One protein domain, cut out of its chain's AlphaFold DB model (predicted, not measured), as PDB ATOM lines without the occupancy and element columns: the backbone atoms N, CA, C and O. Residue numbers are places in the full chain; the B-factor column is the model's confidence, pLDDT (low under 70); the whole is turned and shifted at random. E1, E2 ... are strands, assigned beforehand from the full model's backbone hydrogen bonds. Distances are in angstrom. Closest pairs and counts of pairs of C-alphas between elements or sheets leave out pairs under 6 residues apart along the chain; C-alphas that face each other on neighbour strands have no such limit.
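Overview. This is residues 417 to 499 of the 499 residues of the protein "Putative alpha-galactosidase 8" of Emericella nidulans (strain FGSC A4 / ATCC 38163 / CBS 112.46 / NRRL 194 / M139) (UniProt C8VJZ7). This is a rod with little regular structure: a small sheet of strands E1, E2 and E3 runs along it, and the rest is loops. After E2, residues 450 to 494 loop out beyond one end of the sheet, run back past it and swing out beyond the other end. The printed part has 83 residues, with no named helix; along the chain and across the mixed sheet the order is E1, E2, E3. The class is all strand, on 17 residues; the whole is loose, with a radius of gyration of the C-alphas of 14.7 A and spans of 46 by 21 by 18 A.

Arrangement. Edge strand E1, residues 430 to 435, and inner strand E2, residues 443 to 449, form an antiparallel hairpin at 162 degrees; C-alphas 432 and 447 face each other at 4.6 A, and N 433 and O 446, 2.9 A apart, are within hydrogen-bond range. Edge strand E3, residues 495 to 498, is parallel to E2 at 35 degrees, with N 445 and O 496 within range at 3.1 A.

Along the chain. E1 begins at C-alpha 430 (17.536, 17.224, -11.281) and measures 17.1 A, E2 20.0 A. E3, 9.3 A, ends at C-alpha 498 (18.016, 31.091, -8.374).

Size, cuts and confidence. The farthest C-alphas, of Gly 455 and Ser 489, are 46.8 A apart. The printed part has no cut; the link E2 to E3 is long. Residues 478 to 499 have pLDDT under 70.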
ATOM      1  N   PRO A 417      15.519  24.330 -20.748       92.17
ATOM      2  CA  PRO A 417      16.145  23.202 -20.066       92.17
ATOM      3  C   PRO A 417      17.506  22.856 -20.697       92.17
ATOM      4  O   PRO A 417      17.633  22.739 -21.924       92.17
ATOM      5  N   ARG A 418      18.518  22.699 -19.841       91.28
ATOM      6  CA  ARG A 418      19.917  22.363 -20.149       91.28
ATOM      7  C   ARG A 418      20.493  21.488 -19.039       91.28
ATOM      8  O   ARG A 418      21.193  21.953 -18.145       91.28
ATOM      9  N   ASN A 419      20.157  20.205 -19.077       90.29
ATOM     10  CA  ASN A 419      20.414  19.283 -17.979       90.29
ATOM     11  C   ASN A 419      21.912  19.084 -17.693       90.29
ATOM     12  O   ASN A 419      22.709  18.986 -18.635       90.29
ATOM     13  N   PRO A 420      22.289  18.919 -16.411       87.21
ATOM     14  CA  PRO A 420      23.651  18.593 -15.997       87.21
ATOM     15  C   PRO A 420      24.308  17.471 -16.800       87.21
ATOM     16  O   PRO A 420      23.690  16.437 -17.064       87.21
ATOM     17  N   GLY A 421      25.573  17.674 -17.170       87.85
ATOM     18  CA  GLY A 421      26.428  16.681 -17.826       87.85
ATOM     19  C   GLY A 421      26.058  16.332 -19.270       87.85
ATOM     20  O   GLY A 421      26.795  15.586 -19.912       87.85
ATOM     21  N   THR A 422      24.930  16.828 -19.786       88.73
ATOM     22  CA  THR A 422      24.456  16.515 -21.144       88.73
ATOM     23  C   THR A 422      24.083  17.748 -21.961       88.73
ATOM     24  O   THR A 422      24.046  17.660 -23.186       88.73
ATOM     25  N   GLY A 423      23.728  18.865 -21.314       87.07
ATOM     26  CA  GLY A 423      23.084  20.012 -21.960       87.07
ATOM     27  C   GLY A 423      21.740  19.679 -22.621       87.07
ATOM     28  O   GLY A 423      21.226  20.467 -23.414       87.07
ATOM     29  N   SER A 424      21.170  18.502 -22.335       90.05
ATOM     30  CA  SER A 424      19.932  18.035 -22.961       90.05
ATOM     31  C   SER A 424      18.705  18.770 -22.424       90.05
ATOM     32  O   SER A 424      18.720  19.349 -21.342       90.05
ATOM     33  N   ASN A 425      17.611  18.696 -23.173       90.54
ATOM     34  CA  ASN A 425      16.309  19.253 -22.811       90.54
ATOM     35  C   ASN A 425      15.308  18.176 -22.356       90.54
ATOM     36  O   ASN A 425      14.102  18.413 -22.420       90.54
ATOM     37  N   GLN A 426      15.771  16.977 -21.988       92.71
ATOM     38  CA  GLN A 426      14.901  15.877 -21.557       92.71
ATOM     39  C   GLN A 426      14.312  16.142 -20.170       92.71
ATOM     40  O   GLN A 426      14.894  16.874 -19.372       92.71
ATOM     41  N   ALA A 427      13.169  15.533 -19.871       92.91
ATOM     42  CA  ALA A 427      12.609  15.573 -18.527       92.91
ATOM     43  C   ALA A 427      13.527  14.812 -17.560       92.91
ATOM     44  O   ALA A 427      13.839  13.640 -17.787       92.91
ATOM     45  N   VAL A 428      13.954  15.461 -16.479       93.46
ATOM     46  CA  VAL A 428      14.759  14.855 -15.409       93.46
ATOM     47  C   VAL A 428      14.353  15.445 -14.061       93.46
ATOM     48  O   VAL A 428      13.919  16.591 -13.994       93.46
ATOM     49  N   GLN A 429      14.539  14.683 -12.983       92.78
ATOM     50  CA  GLN A 429      14.283  15.173 -11.625       92.78
ATOM     51  C   GLN A 429      15.211  16.341 -11.238       92.78
ATOM     52  O   GLN A 429      14.766  17.304 -10.616       92.78
ATOM     53  N   LEU A 430      16.507  16.217 -11.555       92.79
ATOM     54  CA  LEU A 430      17.536  17.224 -11.281       92.79
ATOM     55  C   LEU A 430      17.757  18.052 -12.542       92.79
ATOM     56  O   LEU A 430      18.548  17.682 -13.412       92.79
ATOM     57  N   GLN A 431      17.014  19.142 -12.654       90.97
ATOM     58  CA  GLN A 431      16.920  19.936 -13.865       90.97
ATOM     59  C   GLN A 431      17.683  21.244 -13.704       90.97
ATOM     60  O   GLN A 431      17.578  21.924 -12.686       90.97
ATOM     61  N   ALA A 432      18.452  21.604 -14.729       91.90
ATOM     62  CA  ALA A 432      18.991  22.947 -14.853       91.90
ATOM     63  C   ALA A 432      18.335  23.638 -16.047       91.90
ATOM     64  O   ALA A 432      18.146  23.019 -17.097       91.90
ATOM     65  N   CYS A 433      18.002  24.912 -15.887       92.22
ATOM     66  CA  CYS A 433      17.470  25.757 -16.946       92.22
ATOM     67  C   CYS A 433      18.301  27.036 -17.055       92.22
ATOM     68  O   CYS A 433      18.784  27.544 -16.042       92.22
ATOM     69  N   ILE A 434      18.434  27.571 -18.270       91.99
ATOM     70  CA  ILE A 434      19.101  28.850 -18.541       91.99
ATOM     71  C   ILE A 434      18.156  29.840 -19.198       91.99
ATOM     72  O   ILE A 434      17.443  29.496 -20.136       91.99
ATOM     73  N   THR A 435      18.201  31.080 -18.738       90.88
ATOM     74  CA  THR A 435      17.641  32.247 -19.421       90.88
ATOM     75  C   THR A 435      18.789  33.148 -19.878       90.88
ATOM     76  O   THR A 435      19.798  33.288 -19.182       90.88
ATOM     77  N   GLY A 436      18.657  33.740 -21.065       88.19
ATOM     78  CA  GLY A 436      19.748  34.439 -21.743       88.19
ATOM     79  C   GLY A 436      20.708  33.471 -22.464       88.19
ATOM     80  O   GLY A 436      20.292  32.365 -22.803       88.19
ATOM     81  N   PRO A 437      21.962  33.876 -22.745       87.51
ATOM     82  CA  PRO A 437      22.522  35.175 -22.402       87.51
ATOM     83  C   PRO A 437      21.862  36.325 -23.170       87.51
ATOM     84  O   PRO A 437      21.448  36.162 -24.323       87.51
ATOM     85  N   SER A 438      21.786  37.489 -22.530       86.63
ATOM     86  CA  SER A 438      21.451  38.743 -23.200       86.63
ATOM     87  C   SER A 438      22.579  39.190 -24.134       86.63
ATOM     88  O   SER A 438      23.686  38.644 -24.118       86.63
ATOM     89  N   GLU A 439      22.337  40.238 -24.920       83.43
ATOM     90  CA  GLU A 439      23.372  40.883 -25.743       83.43
ATOM     91  C   GLU A 439      24.553  41.443 -24.924       83.43
ATOM     92  O   GLU A 439      25.639  41.671 -25.456       83.43
ATOM     93  N   HIS A 440      24.370  41.624 -23.612       83.05
ATOM     94  CA  HIS A 440      25.415  42.051 -22.681       83.05
ATOM     95  C   HIS A 440      26.117  40.885 -21.966       83.05
ATOM     96  O   HIS A 440      27.069  41.122 -21.223       83.05
ATOM     97  N   GLY A 441      25.695  39.640 -22.209       81.56
ATOM     98  CA  GLY A 441      26.281  38.441 -21.606       81.56
ATOM     99  C   GLY A 441      25.741  38.085 -20.217       81.56
ATOM    100  O   GLY A 441      26.302  37.207 -19.563       81.56
ATOM    101  N   GLU A 442      24.671  38.736 -19.758       87.05
ATOM    102  CA  GLU A 442      23.970  38.364 -18.521       87.05
ATOM    103  C   GLU A 442      23.116  37.115 -18.756       87.05
ATOM    104  O   GLU A 442      22.503  36.990 -19.814       87.05
ATOM    105  N   ALA A 443      23.073  36.197 -17.791       89.45
ATOM    106  CA  ALA A 443      22.232  35.005 -17.837       89.45
ATOM    107  C   ALA A 443      21.824  34.585 -16.420       89.45
ATOM    108  O   ALA A 443      22.593  34.745 -15.476       89.45
ATOM    109  N   TYR A 444      20.655  33.963 -16.271       90.61
ATOM    110  CA  TYR A 444      20.272  33.326 -15.008       90.61
ATOM    111  C   TYR A 444      20.239  31.823 -15.207       90.61
ATOM    112  O   TYR A 444      19.867  31.320 -16.271       90.61
ATOM    113  N   VAL A 445      20.627  31.108 -14.157       90.88
ATOM    114  CA  VAL A 445      20.546  29.654 -14.113       90.88
ATOM    115  C   VAL A 445      19.648  29.262 -12.953       90.88
ATOM    116  O   VAL A 445      19.867  29.660 -11.808       90.88
ATOM    117  N   LEU A 446      18.633  28.463 -13.262       91.78
ATOM    118  CA  LEU A 446      17.756  27.847 -12.279       91.78
ATOM    119  C   LEU A 446      18.173  26.387 -12.118       91.78
ATOM    120  O   LEU A 446      18.203  25.645 -13.100       91.78
ATOM    121  N   LEU A 447      18.503  25.988 -10.890       92.27
ATOM    122  CA  LEU A 447      18.779  24.600 -10.528       92.27
ATOM    123  C   LEU A 447      17.626  24.091  -9.676       92.27
ATOM    124  O   LEU A 447      17.374  24.619  -8.597       92.27
ATOM    125  N   THR A 448      16.937  23.059 -10.144       90.70
ATOM    126  CA  THR A 448      15.773  22.508  -9.459       90.70
ATOM    127  C   THR A 448      15.940  21.019  -9.215       90.70
ATOM    128  O   THR A 448      16.253  20.231 -10.106       90.70
ATOM    129  N   ASN A 449      15.671  20.619  -7.976       91.72
ATOM    130  CA  ASN A 449      15.289  19.254  -7.659       91.72
ATOM    131  C   ASN A 449      13.766  19.230  -7.550       91.72
ATOM    132  O   ASN A 449      13.214  19.711  -6.561       91.72
ATOM    133  N   LEU A 450      13.099  18.680  -8.564       90.28
ATOM    134  CA  LEU A 450      11.638  18.556  -8.575       90.28
ATOM    135  C   LEU A 450      11.136  17.523  -7.546       90.28
ATOM    136  O   LEU A 450       9.966  17.511  -7.197       90.28
ATOM    137  N   GLY A 451      12.032  16.714  -6.975       90.06
ATOM    138  CA  GLY A 451      11.685  15.652  -6.038       90.06
ATOM    139  C   GLY A 451      11.238  14.368  -6.744       90.06
ATOM    140  O   GLY A 451      11.371  14.240  -7.963       90.06
ATOM    141  N   PRO A 452      10.768  13.365  -5.987       91.93
ATOM    142  CA  PRO A 452      10.282  12.120  -6.567       91.93
ATOM    143  C   PRO A 452       9.145  12.358  -7.565       91.93
ATOM    144  O   PRO A 452       8.209  13.100  -7.269       91.93
ATOM    145  N   ASN A 453       9.193  11.686  -8.720       90.90
ATOM    146  CA  ASN A 453       8.113  11.759  -9.696       90.90
ATOM    147  C   ASN A 453       6.825  11.188  -9.083       90.90
ATOM    148  O   ASN A 453       6.776  10.023  -8.689       90.90
ATOM    149  N   LEU A 454       5.782  12.014  -9.050       87.96
ATOM    150  CA  LEU A 454       4.462  11.675  -8.516       87.96
ATOM    151  C   LEU A 454       3.509  11.082  -9.573       87.96
ATOM    152  O   LEU A 454       2.329  10.918  -9.296       87.96
ATOM    153  N   GLY A 455       4.017  10.749 -10.763       82.70
ATOM    154  CA  GLY A 455       3.282  10.071 -11.838       82.70
ATOM    155  C   GLY A 455       3.300  10.826 -13.166       82.70
ATOM    156  O   GLY A 455       3.300  10.197 -14.221       82.70
ATOM    157  N   ASP A 456       3.427  12.152 -13.121       82.03
ATOM    158  CA  ASP A 456       3.180  13.021 -14.278       82.03
ATOM    159  C   ASP A 456       4.355  13.934 -14.663       82.03
ATOM    160  O   ASP A 456       4.227  14.750 -15.565       82.03
ATOM    161  N   GLY A 457       5.532  13.781 -14.045       87.13
ATOM    162  CA  GLY A 457       6.700  14.621 -14.355       87.13
ATOM    163  C   GLY A 457       7.473  14.239 -15.623       87.13
ATOM    164  O   GLY A 457       8.400  14.936 -16.012       87.13
ATOM    165  N   GLY A 458       7.165  13.102 -16.252       89.39
ATOM    166  CA  GLY A 458       7.886  12.632 -17.446       89.39
ATOM    167  C   GLY A 458       9.310  12.103 -17.199       89.39
ATOM    168  O   GLY A 458       9.967  11.685 -18.150       89.39
ATOM    169  N   TYR A 459       9.781  12.061 -15.949       92.36
ATOM    170  CA  TYR A 459      11.121  11.597 -15.571       92.36
ATOM    171  C   TYR A 459      11.101  10.412 -14.597       92.36
ATOM    172  O   TYR A 459      10.093  10.109 -13.962       92.36
ATOM    173  N   VAL A 460      12.237   9.732 -14.453       92.74
ATOM    174  CA  VAL A 460      12.431   8.710 -13.413       92.74
ATOM    175  C   VAL A 460      12.937   9.349 -12.122       92.74
ATOM    176  O   VAL A 460      13.771  10.254 -12.159       92.74
ATOM    177  N   THR A 461      12.446   8.874 -10.978       94.54
ATOM    178  CA  THR A 461      12.952   9.292  -9.664       94.54
ATOM    179  C   THR A 461      14.384   8.797  -9.478       94.54
ATOM    180  O   THR A 461      14.642   7.601  -9.595       94.54
ATOM    181  N   VAL A 462      15.299   9.705  -9.144       92.73
ATOM    182  CA  VAL A 462      16.704   9.399  -8.826       92.73
ATOM    183  C   VAL A 462      16.995   9.450  -7.323       92.73
ATOM    184  O   VAL A 462      17.977   8.863  -6.876       92.73
ATOM    185  N   GLY A 463      16.144  10.107  -6.526       91.05
ATOM    186  CA  GLY A 463      16.296  10.175  -5.070       91.05
ATOM    187  C   GLY A 463      15.232  11.026  -4.373       91.05
ATOM    188  O   GLY A 463      14.450  11.720  -5.018       91.05
ATOM    189  N   GLY A 464      15.199  10.979  -3.041       89.22
ATOM    190  CA  GLY A 464      14.371  11.852  -2.200       89.22
ATOM    191  C   GLY A 464      15.218  12.843  -1.397       89.22
ATOM    192  O   GLY A 464      16.415  12.637  -1.216       89.22
ATOM    193  N   GLY A 465      14.599  13.912  -0.891       88.87
ATOM    194  CA  GLY A 465      15.279  14.906  -0.051       88.87
ATOM    195  C   GLY A 465      16.281  15.778  -0.811       88.87
ATOM    196  O   GLY A 465      16.130  16.015  -2.009       88.87
ATOM    197  N   GLU A 466      17.289  16.288  -0.104       88.81
ATOM    198  CA  GLU A 466      18.339  17.127  -0.691       88.81
ATOM    199  C   GLU A 466      19.252  16.305  -1.607       88.81
ATOM    200  O   GLU A 466      19.668  15.199  -1.270       88.81
ATOM    201  N   GLN A 467      19.556  16.852  -2.783       89.72
ATOM    202  CA  GLN A 467      20.354  16.199  -3.817       89.72
ATOM    203  C   GLN A 467      21.484  17.138  -4.232       89.72
ATOM    204  O   GLN A 467      21.270  18.339  -4.399       89.72
ATOM    205  N   LYS A 468      22.696  16.601  -4.404       88.01
ATOM    206  CA  LYS A 468      23.810  17.380  -4.955       88.01
ATOM    207  C   LYS A 468      23.615  17.547  -6.455       88.01
ATOM    208  O   LYS A 468      23.353  16.577  -7.160       88.01
ATOM    209  N   MET A 469      23.803  18.769  -6.930       86.02
ATOM    210  CA  MET A 469      23.672  19.112  -8.337       86.02
ATOM    211  C   MET A 469      24.784  20.078  -8.738       86.02
ATOM    212  O   MET A 469      25.131  20.989  -7.990       86.02
ATOM    213  N   SER A 470      25.345  19.869  -9.922       86.40
ATOM    214  CA  SER A 470      26.342  20.747 -10.528       86.40
ATOM    215  C   SER A 470      26.072  20.840 -12.016       86.40
ATOM    216  O   SER A 470      25.724  19.834 -12.629       86.40
ATOM    217  N   VAL A 471      26.285  22.008 -12.601       85.28
ATOM    218  CA  VAL A 471      26.154  22.210 -14.041       85.28
ATOM    219  C   VAL A 471      27.338  23.003 -14.561       85.28
ATOM    220  O   VAL A 471      27.882  23.853 -13.855       85.28
ATOM    221  N   THR A 472      27.773  22.697 -15.777       86.95
ATOM    222  CA  THR A 472      28.910  23.373 -16.403       86.95
ATOM    223  C   THR A 472      28.438  24.454 -17.373       86.95
ATOM    224  O   THR A 472      27.338  24.392 -17.916       86.95
ATOM    225  N   LEU A 473      29.304  25.427 -17.672       81.09
ATOM    226  CA  LEU A 473      29.043  26.379 -18.762       81.09
ATOM    227  C   LEU A 473      28.916  25.679 -20.126       81.09
ATOM    228  O   LEU A 473      28.246  26.194 -21.015       81.09
ATOM    229  N   ALA A 474      29.531  24.503 -20.299       82.29
ATOM    230  CA  ALA A 474      29.388  23.714 -21.517       82.29
ATOM    231  C   ALA A 474      27.972  23.132 -21.656       82.29
ATOM    232  O   ALA A 474      27.402  23.216 -22.743       82.29
ATOM    233  N   ASP A 475      27.388  22.625 -20.563       83.50
ATOM    234  CA  ASP A 475      25.996  22.144 -20.538       83.50
ATOM    235  C   ASP A 475      25.012  23.259 -20.923       83.50
ATOM    236  O   ASP A 475      24.009  23.020 -21.591       83.50
ATOM    237  N   MET A 476      25.331  24.496 -20.541       81.67
ATOM    238  CA  MET A 476      24.479  25.665 -20.748       81.67
ATOM    239  C   MET A 476      24.492  26.218 -22.178       81.67
ATOM    240  O   MET A 476      23.686  27.085 -22.502       81.67
ATOM    241  N   GLY A 477      25.390  25.741 -23.049       72.01
ATOM    242  CA  GLY A 477      25.497  26.204 -24.437       72.01
ATOM    243  C   GLY A 477      26.591  27.240 -24.755       72.01
ATOM    244  O   GLY A 477      27.087  27.196 -25.887       72.01
ATOM    245  N   PRO A 478      27.091  28.108 -23.845       56.39
ATOM    246  CA  PRO A 478      28.246  28.944 -24.155       56.39
ATOM    247  C   PRO A 478      29.548  28.129 -24.057       56.39
ATOM    248  O   PRO A 478      30.370  28.310 -23.162       56.39
ATOM    249  N   SER A 479      29.780  27.236 -25.024       43.09
ATOM    250  CA  SER A 479      31.139  26.776 -25.329       43.09
ATOM    251  C   SER A 479      31.766  27.749 -26.331       43.09
ATOM    252  O   SER A 479      31.124  28.130 -27.307       43.09
ATOM    253  N   ARG A 480      33.029  28.126 -26.107       38.29
ATOM    254  CA  ARG A 480      33.853  29.108 -26.855       38.29
ATOM    255  C   ARG A 480      33.961  28.918 -28.388       38.29
ATOM    256  O   ARG A 480      34.754  29.593 -29.027       38.29
ATOM    257  N   SER A 481      33.213  28.000 -28.997       34.70
ATOM    258  CA  SER A 481      33.424  27.512 -30.366       34.70
ATOM    259  C   SER A 481      32.513  28.116 -31.448       34.70
ATOM    260  O   SER A 481      32.697  27.794 -32.615       34.70
ATOM    261  N   SER A 482      31.578  29.017 -31.117       34.52
ATOM    262  CA  SER A 482      30.798  29.796 -32.107       34.52
ATOM    263  C   SER A 482      31.189  31.282 -32.183       34.52
ATOM    264  O   SER A 482      30.522  32.076 -32.847       34.52
ATOM    265  N   ALA A 483      32.316  31.658 -31.576       31.63
ATOM    266  CA  ALA A 483      32.851  33.020 -31.540       31.63
ATOM    267  C   ALA A 483      33.537  33.467 -32.852       31.63
ATOM    268  O   ALA A 483      34.579  34.106 -32.813       31.63
ATOM    269  N   ASN A 484      32.951  33.169 -34.018       29.56
ATOM    270  CA  ASN A 484      33.385  33.773 -35.287       29.56
ATOM    271  C   ASN A 484      32.524  34.973 -35.723       29.56
ATOM    272  O   ASN A 484      32.778  35.516 -36.795       29.56
ATOM    273  N   ARG A 485      31.541  35.427 -34.921       29.04
ATOM    274  CA  ARG A 485      30.812  36.694 -35.178       29.04
ATOM    275  C   ARG A 485      30.383  37.530 -33.962       29.04
ATOM    276  O   ARG A 485      29.730  38.546 -34.159       29.04
ATOM    277  N   LEU A 486      30.779  37.185 -32.740       25.51
ATOM    278  CA  LEU A 486      30.623  38.076 -31.584       25.51
ATOM    279  C   LEU A 486      31.938  38.105 -30.809       25.51
ATOM    280  O   LEU A 486      32.289  37.145 -30.126       25.51
ATOM    281  N   ASP A 487      32.672  39.202 -30.981       25.49
ATOM    282  CA  ASP A 487      33.823  39.557 -30.158       25.49
ATOM    283  C   ASP A 487      33.337  39.819 -28.726       25.49
ATOM    284  O   ASP A 487      32.785  40.872 -28.405       25.49
ATOM    285  N   LEU A 488      33.501  38.809 -27.876       27.57
ATOM    286  CA  LEU A 488      33.396  38.927 -26.430       27.57
ATOM    287  C   LEU A 488      34.804  38.761 -25.846       27.57
ATOM    288  O   LEU A 488      35.145  37.732 -25.258       27.57
ATOM    289  N   SER A 489      35.631  39.799 -25.995       26.04
ATOM    290  CA  SER A 489      36.678  40.127 -25.012       26.04
ATOM    291  C   SER A 489      36.095  40.096 -23.580       26.04
ATOM    292  O   SER A 489      34.877  40.194 -23.420       26.04
ATOM    293  N   PRO A 490      36.907  39.860 -22.528       32.17
ATOM    294  CA  PRO A 490      36.540  39.062 -21.358       32.17
ATOM    295  C   PRO A 490      35.429  39.718 -20.531       32.17
ATOM    296  O   PRO A 490      35.689  40.406 -19.548       32.17
ATOM    297  N   ARG A 491      34.174  39.486 -20.910       33.45
ATOM    298  CA  ARG A 491      33.018  39.828 -20.090       33.45
ATOM    299  C   ARG A 491      32.634  38.575 -19.308       33.45
ATOM    300  O   ARG A 491      32.340  37.552 -19.932       33.45
ATOM    301  N   PRO A 492      32.709  38.592 -17.967       36.68
ATOM    302  CA  PRO A 492      32.233  37.473 -17.173       36.68
ATOM    303  C   PRO A 492      30.736  37.288 -17.438       36.68
ATOM    304  O   PRO A 492      29.969  38.244 -17.372       36.68
ATOM    305  N   ILE A 493      30.320  36.056 -17.744       42.47
ATOM    306  CA  ILE A 493      28.904  35.693 -17.658       42.47
ATOM    307  C   ILE A 493      28.544  35.820 -16.178       42.47
ATOM    308  O   ILE A 493      29.016  35.035 -15.352       42.47
ATOM    309  N   HIS A 494      27.755  36.832 -15.836       39.17
ATOM    310  CA  HIS A 494      27.195  36.965 -14.501       39.17
ATOM    311  C   HIS A 494      26.040  35.974 -14.389       39.17
ATOM    312  O   HIS A 494      24.951  36.245 -14.881       39.17
ATOM    313  N   VAL A 495      26.314  34.805 -13.803       44.21
ATOM    314  CA  VAL A 495      25.302  33.785 -13.514       44.21
ATOM    315  C   VAL A 495      24.717  34.065 -12.137       44.21
ATOM    316  O   VAL A 495      25.379  33.820 -11.125       44.21
ATOM    317  N   LEU A 496      23.478  34.553 -12.086       42.62
ATOM    318  CA  LEU A 496      22.709  34.540 -10.845       42.62
ATOM    319  C   LEU A 496      22.029  33.173 -10.708       42.62
ATOM    320  O   LEU A 496      21.257  32.764 -11.579       42.62
ATOM    321  N   ILE A 497      22.342  32.456  -9.626       49.60
ATOM    322  CA  ILE A 497      21.697  31.180  -9.312       49.60
ATOM    323  C   ILE A 497      20.430  31.473  -8.514       49.60
ATOM    324  O   ILE A 497      20.491  31.976  -7.393       49.60
ATOM    325  N   LEU A 498      19.284  31.129  -9.090       47.76
ATOM    326  CA  LEU A 498      18.016  31.091  -8.374       47.76
ATOM    327  C   LEU A 498      17.939  29.722  -7.674       47.76
ATOM    328  O   LEU A 498      17.627  28.731  -8.328       47.76
ATOM    329  N   LEU A 499      18.312  29.653  -6.388       39.00
ATOM    330  CA  LEU A 499      18.209  28.442  -5.549       39.00
ATOM    331  C   LEU A 499      16.861  28.375  -4.850       39.00
ATOM    332  O   LEU A 499      16.685  29.136  -3.871       39.00
TER     333      LEU A 499